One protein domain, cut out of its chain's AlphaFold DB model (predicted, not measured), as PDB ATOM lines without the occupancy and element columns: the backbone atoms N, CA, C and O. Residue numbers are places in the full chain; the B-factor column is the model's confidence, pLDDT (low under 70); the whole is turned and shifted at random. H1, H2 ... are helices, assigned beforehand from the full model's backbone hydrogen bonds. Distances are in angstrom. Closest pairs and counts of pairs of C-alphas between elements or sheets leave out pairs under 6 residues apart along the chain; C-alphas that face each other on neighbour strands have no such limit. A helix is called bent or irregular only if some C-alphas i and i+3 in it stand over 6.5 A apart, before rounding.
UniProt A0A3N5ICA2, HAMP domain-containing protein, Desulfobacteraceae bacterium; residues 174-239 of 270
ATOM      1  N   ILE A 174     -19.122 -20.422 -12.582       97.44
ATOM      2  CA  ILE A 174     -19.724 -20.605 -11.251       97.44
ATOM      3  C   ILE A 174     -20.953 -19.703 -11.091       97.44
ATOM      4  O   ILE A 174     -22.007 -20.180 -10.674       97.44
ATOM      5  N   LEU A 175     -20.845 -18.424 -11.458       97.50
ATOM      6  CA  LEU A 175     -21.961 -17.478 -11.388       97.50
ATOM      7  C   LEU A 175     -23.099 -17.858 -12.338       97.50
ATOM      8  O   LEU A 175     -24.263 -17.774 -11.952       97.50
ATOM      9  N   LEU A 176     -22.778 -18.311 -13.551       97.38
ATOM     10  CA  LEU A 176     -23.765 -18.771 -14.523       97.38
ATOM     11  C   LEU A 176     -24.521 -19.998 -14.006       97.38
ATOM     12  O   LEU A 176     -25.750 -20.013 -14.024       97.38
ATOM     13  N   VAL A 177     -23.803 -21.007 -13.505       97.25
ATOM     14  CA  VAL A 177     -24.405 -22.213 -12.921       97.25
ATOM     15  C   VAL A 177     -25.247 -21.850 -11.703       97.25
ATOM     16  O   VAL A 177     -26.384 -22.303 -11.601       97.25
ATOM     17  N   PHE A 178     -24.740 -20.996 -10.811       96.88
ATOM     18  CA  PHE A 178     -25.488 -20.521  -9.648       96.88
ATOM     19  C   PHE A 178     -26.781 -19.802 -10.056       96.88
ATOM     20  O   PHE A 178     -27.847 -20.092  -9.513       96.88
ATOM     21  N   PHE A 179     -26.709 -18.906 -11.043       97.38
ATOM     22  CA  PHE A 179     -27.867 -18.183 -11.564       97.38
ATOM     23  C   PHE A 179     -28.907 -19.131 -12.171       97.38
ATOM     24  O   PHE A 179     -30.084 -19.062 -11.810       97.38
ATOM     25  N   LEU A 180     -28.475 -20.045 -13.047       95.19
ATOM     26  CA  LEU A 180     -29.350 -21.035 -13.675       95.19
ATOM     27  C   LEU A 180     -29.992 -21.943 -12.622       95.19
ATOM     28  O   LEU A 180     -31.208 -22.123 -12.625       95.19
ATOM     29  N   MET A 181     -29.208 -22.451 -11.674       94.56
ATOM     30  CA  MET A 181     -29.705 -23.336 -10.625       94.56
ATOM     31  C   MET A 181     -30.716 -22.623  -9.720       94.56
ATOM     32  O   MET A 181     -31.786 -23.159  -9.424       94.56
ATOM     33  N   ASN A 182     -30.439 -21.373  -9.341       94.00
ATOM     34  CA  ASN A 182     -31.365 -20.589  -8.531       94.00
ATOM     35  C   ASN A 182     -32.684 -20.305  -9.275       94.00
ATOM     36  O   ASN A 182     -33.766 -20.400  -8.691       94.00
ATOM     37  N   ARG A 183     -32.607 -19.985 -10.573       90.88
ATOM     38  CA  ARG A 183     -33.761 -19.585 -11.390       90.88
ATOM     39  C   ARG A 183     -34.625 -20.754 -11.866       90.88
ATOM     40  O   ARG A 183     -35.843 -20.590 -11.940       90.88
ATOM     41  N   PHE A 184     -34.016 -21.883 -12.220       89.31
ATOM     42  CA  PHE A 184     -34.713 -23.024 -12.822       89.31
ATOM     43  C   PHE A 184     -35.037 -24.141 -11.827       89.31
ATOM     44  O   PHE A 184     -35.955 -24.910 -12.081       89.31
ATOM     45  N   VAL A 185     -34.356 -24.206 -10.677       92.44
ATOM     46  CA  VAL A 185     -34.568 -25.281  -9.694       92.44
ATOM     47  C   VAL A 185     -34.989 -24.727  -8.336       92.44
ATOM     48  O   VAL A 185     -36.081 -25.032  -7.858       92.44
ATOM     49  N   VAL A 186     -34.176 -23.860  -7.719       93.06
ATOM     50  CA  VAL A 186     -34.423 -23.411  -6.333       93.06
ATOM     51  C   VAL A 186     -35.713 -22.599  -6.211       93.06
ATOM     52  O   VAL A 186     -36.515 -22.867  -5.315       93.06
ATOM     53  N   GLN A 187     -35.941 -21.612  -7.085       89.56
ATOM     54  CA  GLN A 187     -37.155 -20.793  -7.016       89.56
ATOM     55  C   GLN A 187     -38.449 -21.586  -7.266       89.56
ATOM     56  O   GLN A 187     -39.368 -21.445  -6.456       89.56
ATOM     57  N   PRO A 188     -38.553 -22.434  -8.307       87.50
ATOM     58  CA  PRO A 188     -39.735 -23.275  -8.494       87.50
ATOM     59  C   PRO A 188     -39.987 -24.248  -7.335       87.50
ATOM     60  O   PRO A 188     -41.123 -24.390  -6.897       87.50
ATOM     61  N   ILE A 189     -38.947 -24.874  -6.772       91.69
ATOM     62  CA  ILE A 189     -39.124 -25.764  -5.615       91.69
ATOM     63  C   ILE A 189     -39.627 -24.978  -4.397       91.69
ATOM     64  O   ILE A 189     -40.548 -25.424  -3.712       91.69
ATOM     65  N   ARG A 190     -39.074 -23.783  -4.141       90.12
ATOM     66  CA  ARG A 190     -39.550 -22.908  -3.055       90.12
ATOM     67  C   ARG A 190     -41.010 -22.499  -3.238       90.12
ATOM     68  O   ARG A 190     -41.734 -22.456  -2.247       90.12
ATOM     69  N   SER A 191     -41.454 -22.226  -4.465       87.12
ATOM     70  CA  SER A 191     -42.846 -21.834  -4.711       87.12
ATOM     71  C   SER A 191     -43.826 -22.990  -4.483       87.12
ATOM     72  O   SER A 191     -44.896 -22.768  -3.916       87.12
ATOM     73  N   VAL A 192     -43.454 -24.228  -4.831       88.75
ATOM     74  CA  VAL A 192     -44.237 -25.424  -4.469       88.75
ATOM     75  C   VAL A 192     -44.268 -25.618  -2.958       88.75
ATOM     76  O   VAL A 192     -45.344 -25.830  -2.402       88.75
ATOM     77  N   ALA A 193     -43.116 -25.513  -2.287       89.56
ATOM     78  CA  ALA A 193     -43.020 -25.694  -0.840       89.56
ATOM     79  C   ALA A 193     -43.916 -24.702  -0.078       89.56
ATOM     80  O   ALA A 193     -44.687 -25.111   0.786       89.56
ATOM     81  N   GLN A 194     -43.895 -23.421  -0.463       88.19
ATOM     82  CA  GLN A 194     -44.754 -22.391   0.134       88.19
ATOM     83  C   GLN A 194     -46.249 -22.686  -0.061       88.19
ATOM     84  O   GLN A 194     -47.037 -22.533   0.871       88.19
ATOM     85  N   ARG A 195     -46.656 -23.153  -1.247       86.06
ATOM     86  CA  ARG A 195     -48.060 -23.523  -1.509       86.06
ATOM     87  C   ARG A 195     -48.484 -24.772  -0.750       86.06
ATOM     88  O   ARG A 195     -49.628 -24.863  -0.314       86.06
ATOM     89  N   ALA A 196     -47.584 -25.741  -0.602       87.38
ATOM     90  CA  ALA A 196     -47.839 -26.930   0.200       87.38
ATOM     91  C   ALA A 196     -48.082 -26.559   1.672       87.38
ATOM     92  O   ALA A 196     -48.991 -27.104   2.295       87.38
ATOM     93  N   GLU A 197     -47.332 -25.590   2.198       88.00
ATOM     94  CA  GLU A 197     -47.509 -25.082   3.559       88.00
ATOM     95  C   GLU A 197     -48.835 -24.322   3.738       88.00
ATOM     96  O   GLU A 197     -49.573 -24.603   4.681       88.00
ATOM     97  N   GLN A 198     -49.214 -23.458   2.791       85.75
ATOM     98  CA  GLN A 198     -50.533 -22.799   2.781       85.75
ATOM     99  C   GLN A 198     -51.686 -23.811   2.744       85.75
ATOM    100  O   GLN A 198     -52.664 -23.691   3.487       85.75
ATOM    101  N   LEU A 199     -51.558 -24.851   1.916       85.06
ATOM    102  CA  LEU A 199     -52.549 -25.920   1.836       85.06
ATOM    103  C   LEU A 199     -52.685 -26.665   3.171       85.06
ATOM    104  O   LEU A 199     -53.806 -26.963   3.587       85.06
ATOM    105  N   ALA A 200     -51.568 -26.942   3.850       84.38
ATOM    106  CA  ALA A 200     -51.562 -27.580   5.166       84.38
ATOM    107  C   ALA A 200     -52.225 -26.707   6.245       84.38
ATOM    108  O   ALA A 200     -52.851 -27.238   7.161       84.38
ATOM    109  N   GLN A 201     -52.155 -25.381   6.106       86.88
ATOM    110  CA  GLN A 201     -52.836 -24.414   6.978       86.88
ATOM    111  C   GLN A 201     -54.335 -24.243   6.653       86.88
ATOM    112  O   GLN A 201     -55.034 -23.496   7.333       86.88
ATOM    113  N   GLY A 202     -54.859 -24.957   5.650       78.88
ATOM    114  CA  GLY A 202     -56.272 -24.919   5.267       78.88
ATOM    115  C   GLY A 202     -56.622 -23.842   4.235       78.88
ATOM    116  O   GLY A 202     -57.796 -23.706   3.875       78.88
ATOM    117  N   GLU A 203     -55.635 -23.114   3.702       79.31
ATOM    118  CA  GLU A 203     -55.846 -22.135   2.633       79.31
ATOM    119  C   GLU A 203     -56.004 -22.825   1.273       79.31
ATOM    120  O   GLU A 203     -55.091 -22.946   0.457       79.31
ATOM    121  N   LEU A 204     -57.226 -23.276   0.998       68.75
ATOM    122  CA  LEU A 204     -57.571 -23.975  -0.241       68.75
ATOM    123  C   LEU A 204     -57.708 -23.046  -1.453       68.75
ATOM    124  O   LEU A 204     -57.960 -23.547  -2.547       68.75
ATOM    125  N   SER A 205     -57.568 -21.727  -1.290       61.66
ATOM    126  CA  SER A 205     -57.716 -20.722  -2.356       61.66
ATOM    127  C   SER A 205     -56.486 -20.624  -3.266       61.66
ATOM    128  O   SER A 205     -56.630 -20.292  -4.442       61.66
ATOM    129  N   ALA A 206     -55.298 -21.004  -2.782       58.38
ATOM    130  CA  ALA A 206     -54.050 -20.997  -3.548       58.38
ATOM    131  C   ALA A 206     -54.001 -22.179  -4.538       58.38
ATOM    132  O   ALA A 206     -53.470 -23.252  -4.257       58.38
ATOM    133  N   GLY A 207     -54.638 -22.024  -5.699       55.66
ATOM    134  CA  GLY A 207     -54.678 -23.066  -6.730       55.66
ATOM    135  C   GLY A 207     -53.326 -23.221  -7.401       55.66
ATOM    136  O   GLY A 207     -52.635 -22.234  -7.618       55.66
ATOM    137  N   GLY A 208     -52.946 -24.446  -7.769       57.22
ATOM    138  CA  GLY A 208     -51.718 -24.740  -8.520       57.22
ATOM    139  C   GLY A 208     -51.665 -24.186  -9.958       57.22
ATOM    140  O   GLY A 208     -50.884 -24.684 -10.761       57.22
ATOM    141  N   GLU A 209     -52.494 -23.195 -10.295       59.97
ATOM    142  CA  GLU A 209     -52.602 -22.561 -11.619       59.97
ATOM    143  C   GLU A 209     -51.435 -21.605 -11.925       59.97
ATOM    144  O   GLU A 209     -51.118 -21.389 -13.087       59.97
ATOM    145  N   ASP A 210     -50.729 -21.129 -10.896       65.50
ATOM    146  CA  ASP A 210     -49.625 -20.160 -11.015       65.50
ATOM    147  C   ASP A 210     -48.228 -20.786 -10.809       65.50
ATOM    148  O   ASP A 210     -47.237 -20.082 -10.584       65.50
ATOM    149  N   LEU A 211     -48.118 -22.118 -10.815       72.94
ATOM    150  CA  LEU A 211     -46.814 -22.779 -10.738       72.94
ATOM    151  C   LEU A 211     -46.127 -22.759 -12.115       72.94
ATOM    152  O   LEU A 211     -46.775 -23.069 -13.115       72.94
ATOM    153  N   PRO A 212     -44.819 -22.437 -12.195       72.06
ATOM    154  CA  PRO A 212     -44.097 -22.416 -13.463       72.06
ATOM    155  C   PRO A 212     -44.211 -23.754 -14.202       72.06
ATOM    156  O   PRO A 212     -43.924 -24.809 -13.636       72.06
ATOM    157  N   SER A 213     -44.607 -23.727 -15.474       73.38
ATOM    158  CA  SER A 213     -44.597 -24.933 -16.301       73.38
ATOM    159  C   SER A 213     -43.187 -25.173 -16.830       73.38
ATOM    160  O   SER A 213     -42.608 -24.299 -17.474       73.38
ATOM    161  N   SER A 214     -42.643 -26.356 -16.553       81.38
ATOM    162  CA  SER A 214     -41.393 -26.842 -17.138       81.38
ATOM    163  C   SER A 214     -41.586 -28.257 -17.694       81.38
ATOM    164  O   SER A 214     -42.500 -28.990 -17.291       81.38
ATOM    165  N   ALA A 215     -40.758 -28.636 -18.663       85.31
ATOM    166  CA  ALA A 215     -40.758 -29.977 -19.251       85.31
ATOM    167  C   ALA A 215     -39.864 -30.968 -18.479       85.31
ATOM    168  O   ALA A 215     -39.830 -32.144 -18.826       85.31
ATOM    169  N   ASP A 216     -39.170 -30.498 -17.443       89.62
ATOM    170  CA  ASP A 216     -38.276 -31.275 -16.579       89.62
ATOM    171  C   ASP A 216     -39.001 -31.910 -15.370       89.62
ATOM    172  O   ASP A 216     -40.230 -31.823 -15.212       89.62
ATOM    173  N   GLU A 217     -38.223 -32.553 -14.497       90.38
ATOM    174  CA  GLU A 217     -38.675 -33.183 -13.254       90.38
ATOM    175  C   GLU A 217     -39.336 -32.174 -12.297       90.38
ATOM    176  O   GLU A 217     -40.292 -32.515 -11.594       90.38
ATOM    177  N   VAL A 218     -38.890 -30.912 -12.299       89.56
ATOM    178  CA  VAL A 218     -39.485 -29.832 -11.495       89.56
ATOM    179  C   VAL A 218     -40.879 -29.487 -12.022       89.56
ATOM    180  O   VAL A 218     -41.832 -29.334 -11.257       89.56
ATOM    181  N   GLY A 219     -41.048 -29.435 -13.339       87.00
ATOM    182  CA  GLY A 219     -42.355 -29.270 -13.960       87.00
ATOM    183  C   GLY A 219     -43.285 -30.465 -13.743       87.00
ATOM    184  O   GLY A 219     -44.494 -30.285 -13.576       87.00
ATOM    185  N   GLN A 220     -42.744 -31.686 -13.700       89.50
ATOM    186  CA  GLN A 220     -43.514 -32.874 -13.325       89.50
ATOM    187  C   GLN A 220     -44.022 -32.776 -11.882       89.50
ATOM    188  O   GLN A 220     -45.213 -33.006 -11.654       89.50
ATOM    189  N   LEU A 221     -43.170 -32.353 -10.943       89.50
ATOM    190  CA  LEU A 221     -43.559 -32.090  -9.556       89.50
ATOM    191  C   LEU A 221     -44.698 -31.065  -9.481       89.50
ATOM    192  O   LEU A 221     -45.704 -31.317  -8.813       89.50
ATOM    193  N   ASN A 222     -44.580 -29.952 -10.212       88.31
ATOM    194  CA  ASN A 222     -45.612 -28.911 -10.252       88.31
ATOM    195  C   ASN A 222     -46.959 -29.472 -10.725       88.31
ATOM    196  O   ASN A 222     -47.984 -29.240 -10.083       88.31
ATOM    197  N   ARG A 223     -46.969 -30.266 -11.806       88.00
ATOM    198  CA  ARG A 223     -48.194 -30.898 -12.330       88.00
ATOM    199  C   ARG A 223     -48.816 -31.871 -11.329       88.00
ATOM    200  O   ARG A 223     -50.027 -31.815 -11.100       88.00
ATOM    201  N   SER A 224     -48.008 -32.735 -10.716       88.38
ATOM    202  CA  SER A 224     -48.475 -33.687  -9.702       88.38
ATOM    203  C   SER A 224     -49.056 -32.975  -8.476       88.38
ATOM    204  O   SER A 224     -50.119 -33.365  -7.988       88.38
ATOM    205  N   PHE A 225     -48.423 -31.888  -8.022       87.44
ATOM    206  CA  PHE A 225     -48.933 -31.061  -6.928       87.44
ATOM    207  C   PHE A 225     -50.277 -30.402  -7.286       87.44
ATOM    208  O   PHE A 225     -51.248 -30.503  -6.527       87.44
ATOM    209  N   SER A 226     -50.394 -29.798  -8.472       86.38
ATOM    210  CA  SER A 226     -51.651 -29.196  -8.946       86.38
ATOM    211  C   SER A 226     -52.778 -30.228  -9.073       86.38
ATOM    212  O   SER A 226     -53.918 -29.957  -8.687       86.38
ATOM    213  N   GLN A 227     -52.473 -31.444  -9.530       87.69
ATOM    214  CA  GLN A 227     -53.450 -32.533  -9.582       87.69
ATOM    215  C   GLN A 227     -53.942 -32.936  -8.183       87.69
ATOM    216  O   GLN A 227     -55.153 -33.089  -7.987       87.69
ATOM    217  N   MET A 228     -53.033 -33.074  -7.211       88.19
ATOM    218  CA  MET A 228     -53.370 -33.397  -5.820       88.19
ATOM    219  C   MET A 228     -54.283 -32.328  -5.200       88.19
ATOM    220  O   MET A 228     -55.344 -32.656  -4.663       88.19
ATOM    221  N   THR A 229     -53.932 -31.044  -5.333       86.94
ATOM    222  CA  THR A 229     -54.752 -29.938  -4.799       86.94
ATOM    223  C   THR A 229     -56.139 -29.875  -5.451       86.94
ATOM    224  O   THR A 229     -57.148 -29.703  -4.761       86.94
ATOM    225  N   GLY A 230     -56.231 -30.108  -6.766       85.62
ATOM    226  CA  GLY A 230     -57.502 -30.174  -7.492       85.62
ATOM    227  C   GLY A 230     -58.382 -31.368  -7.097       85.62
ATOM    228  O   GLY A 230     -59.613 -31.263  -7.093       85.62
ATOM    229  N   GLN A 231     -57.790 -32.513  -6.747       86.25
ATOM    230  CA  GLN A 231     -58.533 -33.648  -6.184       86.25
ATOM    231  C   GLN A 231     -59.055 -33.328  -4.780       86.25
ATOM    232  O   GLN A 231     -60.244 -33.528  -4.523       86.25
ATOM    233  N   LEU A 232     -58.216 -32.761  -3.908       86.00
ATOM    234  CA  LEU A 232     -58.600 -32.403  -2.541       86.00
ATOM    235  C   LEU A 232     -59.765 -31.399  -2.516       86.00
ATOM    236  O   LEU A 232     -60.761 -31.619  -1.824       86.00
ATOM    237  N   ARG A 233     -59.707 -30.350  -3.350       83.81
ATOM    238  CA  ARG A 233     -60.806 -29.378  -3.514       83.81
ATOM    239  C   ARG A 233     -62.120 -30.044  -3.919       83.81
ATOM    240  O   ARG A 233     -63.159 -29.740  -3.336       83.81
ATOM    241  N   ARG A 234     -62.085 -30.969  -4.887       85.62
ATOM    242  CA  ARG A 234     -63.281 -31.706  -5.331       85.62
ATOM    243  C   ARG A 234     -63.871 -32.564  -4.216       85.62
ATOM    244  O   ARG A 234     -65.090 -32.589  -4.062       85.62
ATOM    245  N   VAL A 235     -63.030 -33.237  -3.427       87.31
ATOM    246  CA  VAL A 235     -63.484 -34.026  -2.269       87.31
ATOM    247  C   VAL A 235     -64.176 -33.124  -1.243       87.31
ATOM    248  O   VAL A 235     -65.302 -33.417  -0.845       87.31
ATOM    249  N   ILE A 236     -63.570 -31.986  -0.890       85.50
ATOM    250  CA  ILE A 236     -64.147 -31.023   0.064       85.50
ATOM    251  C   ILE A 236     -65.473 -30.449  -0.454       85.50
ATOM    252  O   ILE A 236     -66.465 -30.430   0.276       85.50
ATOM    253  N   GLN A 237     -65.540 -30.043  -1.726       84.06
ATOM    254  CA  GLN A 237     -66.780 -29.562  -2.348       84.06
ATOM    255  C   GLN A 237     -67.883 -30.624  -2.340       84.06
ATOM    256  O   GLN A 237     -69.041 -30.294  -2.083       84.06
ATOM    257  N   LYS A 238     -67.539 -31.896  -2.583       86.06
ATOM    258  CA  LYS A 238     -68.498 -33.007  -2.559       86.06
ATOM    259  C   LYS A 238     -69.053 -33.243  -1.154       86.06
ATOM    260  O   LYS A 238     -70.262 -33.402  -1.021       86.06
ATOM    261  N   VAL A 239     -68.201 -33.210  -0.125       83.81
ATOM    262  CA  VAL A 239     -68.615 -33.343   1.285       83.81
ATOM    263  C   VAL A 239     -69.488 -32.161   1.719       83.81
ATOM    264  O   VAL A 239     -70.563 -32.358   2.279       83.81
TER     265      VAL A 239
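AT A GLANCE: This is residues 174 to 239 of the 270 residues of the protein "HAMP domain-containing protein" of Desulfobacteraceae bacterium (UniProt A0A3N5ICA2). Two long helices are staggered along a rod: H1, which is bent, starts at one end with its arm H1a, its second arm H1b runs the same way as H2, and H2 reaches the other end. The second arm of H1 and the first part of H2 lie loosely side by side, and a long link folds back from the end of H1 to the start of H2. The printed part has 66 residues with two named helices, H1 then H2, and no named strand; the class is all helix. It is loose, with a radius of gyration of the C-alphas of 13.9 A, and spans 52 by 23 by 13 A.

IN THESE COORDINATES: H1, residues 174 to 200, begins with C-alpha 174 at (-19.724, -20.605, -11.251). By its hydrogen bonds it was assigned as one helix, but it is bent: C-alphas 184 and 187 are 6.7 A apart. Its arms are H1a, residues 174 to 184, 15.3 A long, and H1b, residues 187 to 200, 20.1 A long. H2, residues 217 to 239, is 33.3 A long and ends with C-alpha 239 at (-68.615, -33.343, 1.285).

HOW THE PARTS SIT: H1a and H1b stand at a steep tilt of 36 degrees, only just past shallow. H1b touches H2 with residues 188 to 192 alone, and H2 touches H1b with residues 218 to 225 alone; their closest C-alphas, of Val 192 and Asn 222, are 6.9 A apart. H1b and H2 run the same way at a shallow tilt of 17 degrees. H1a and H2 are apart, but only just, at 8.4 A. In H1a, H1b and H2 every O i to N i+4 pair is within hydrogen-bond range.

THE WHOLE: The two C-alphas farthest apart, of Ile 174 and Val 239, are 52.1 A apart. The printed part has no cut. The link from H1 to H2 is long, with 16 residues, 201 to 216. The mean pLDDT of the printed part is 85.0, and residues 204 to 210 are under 70.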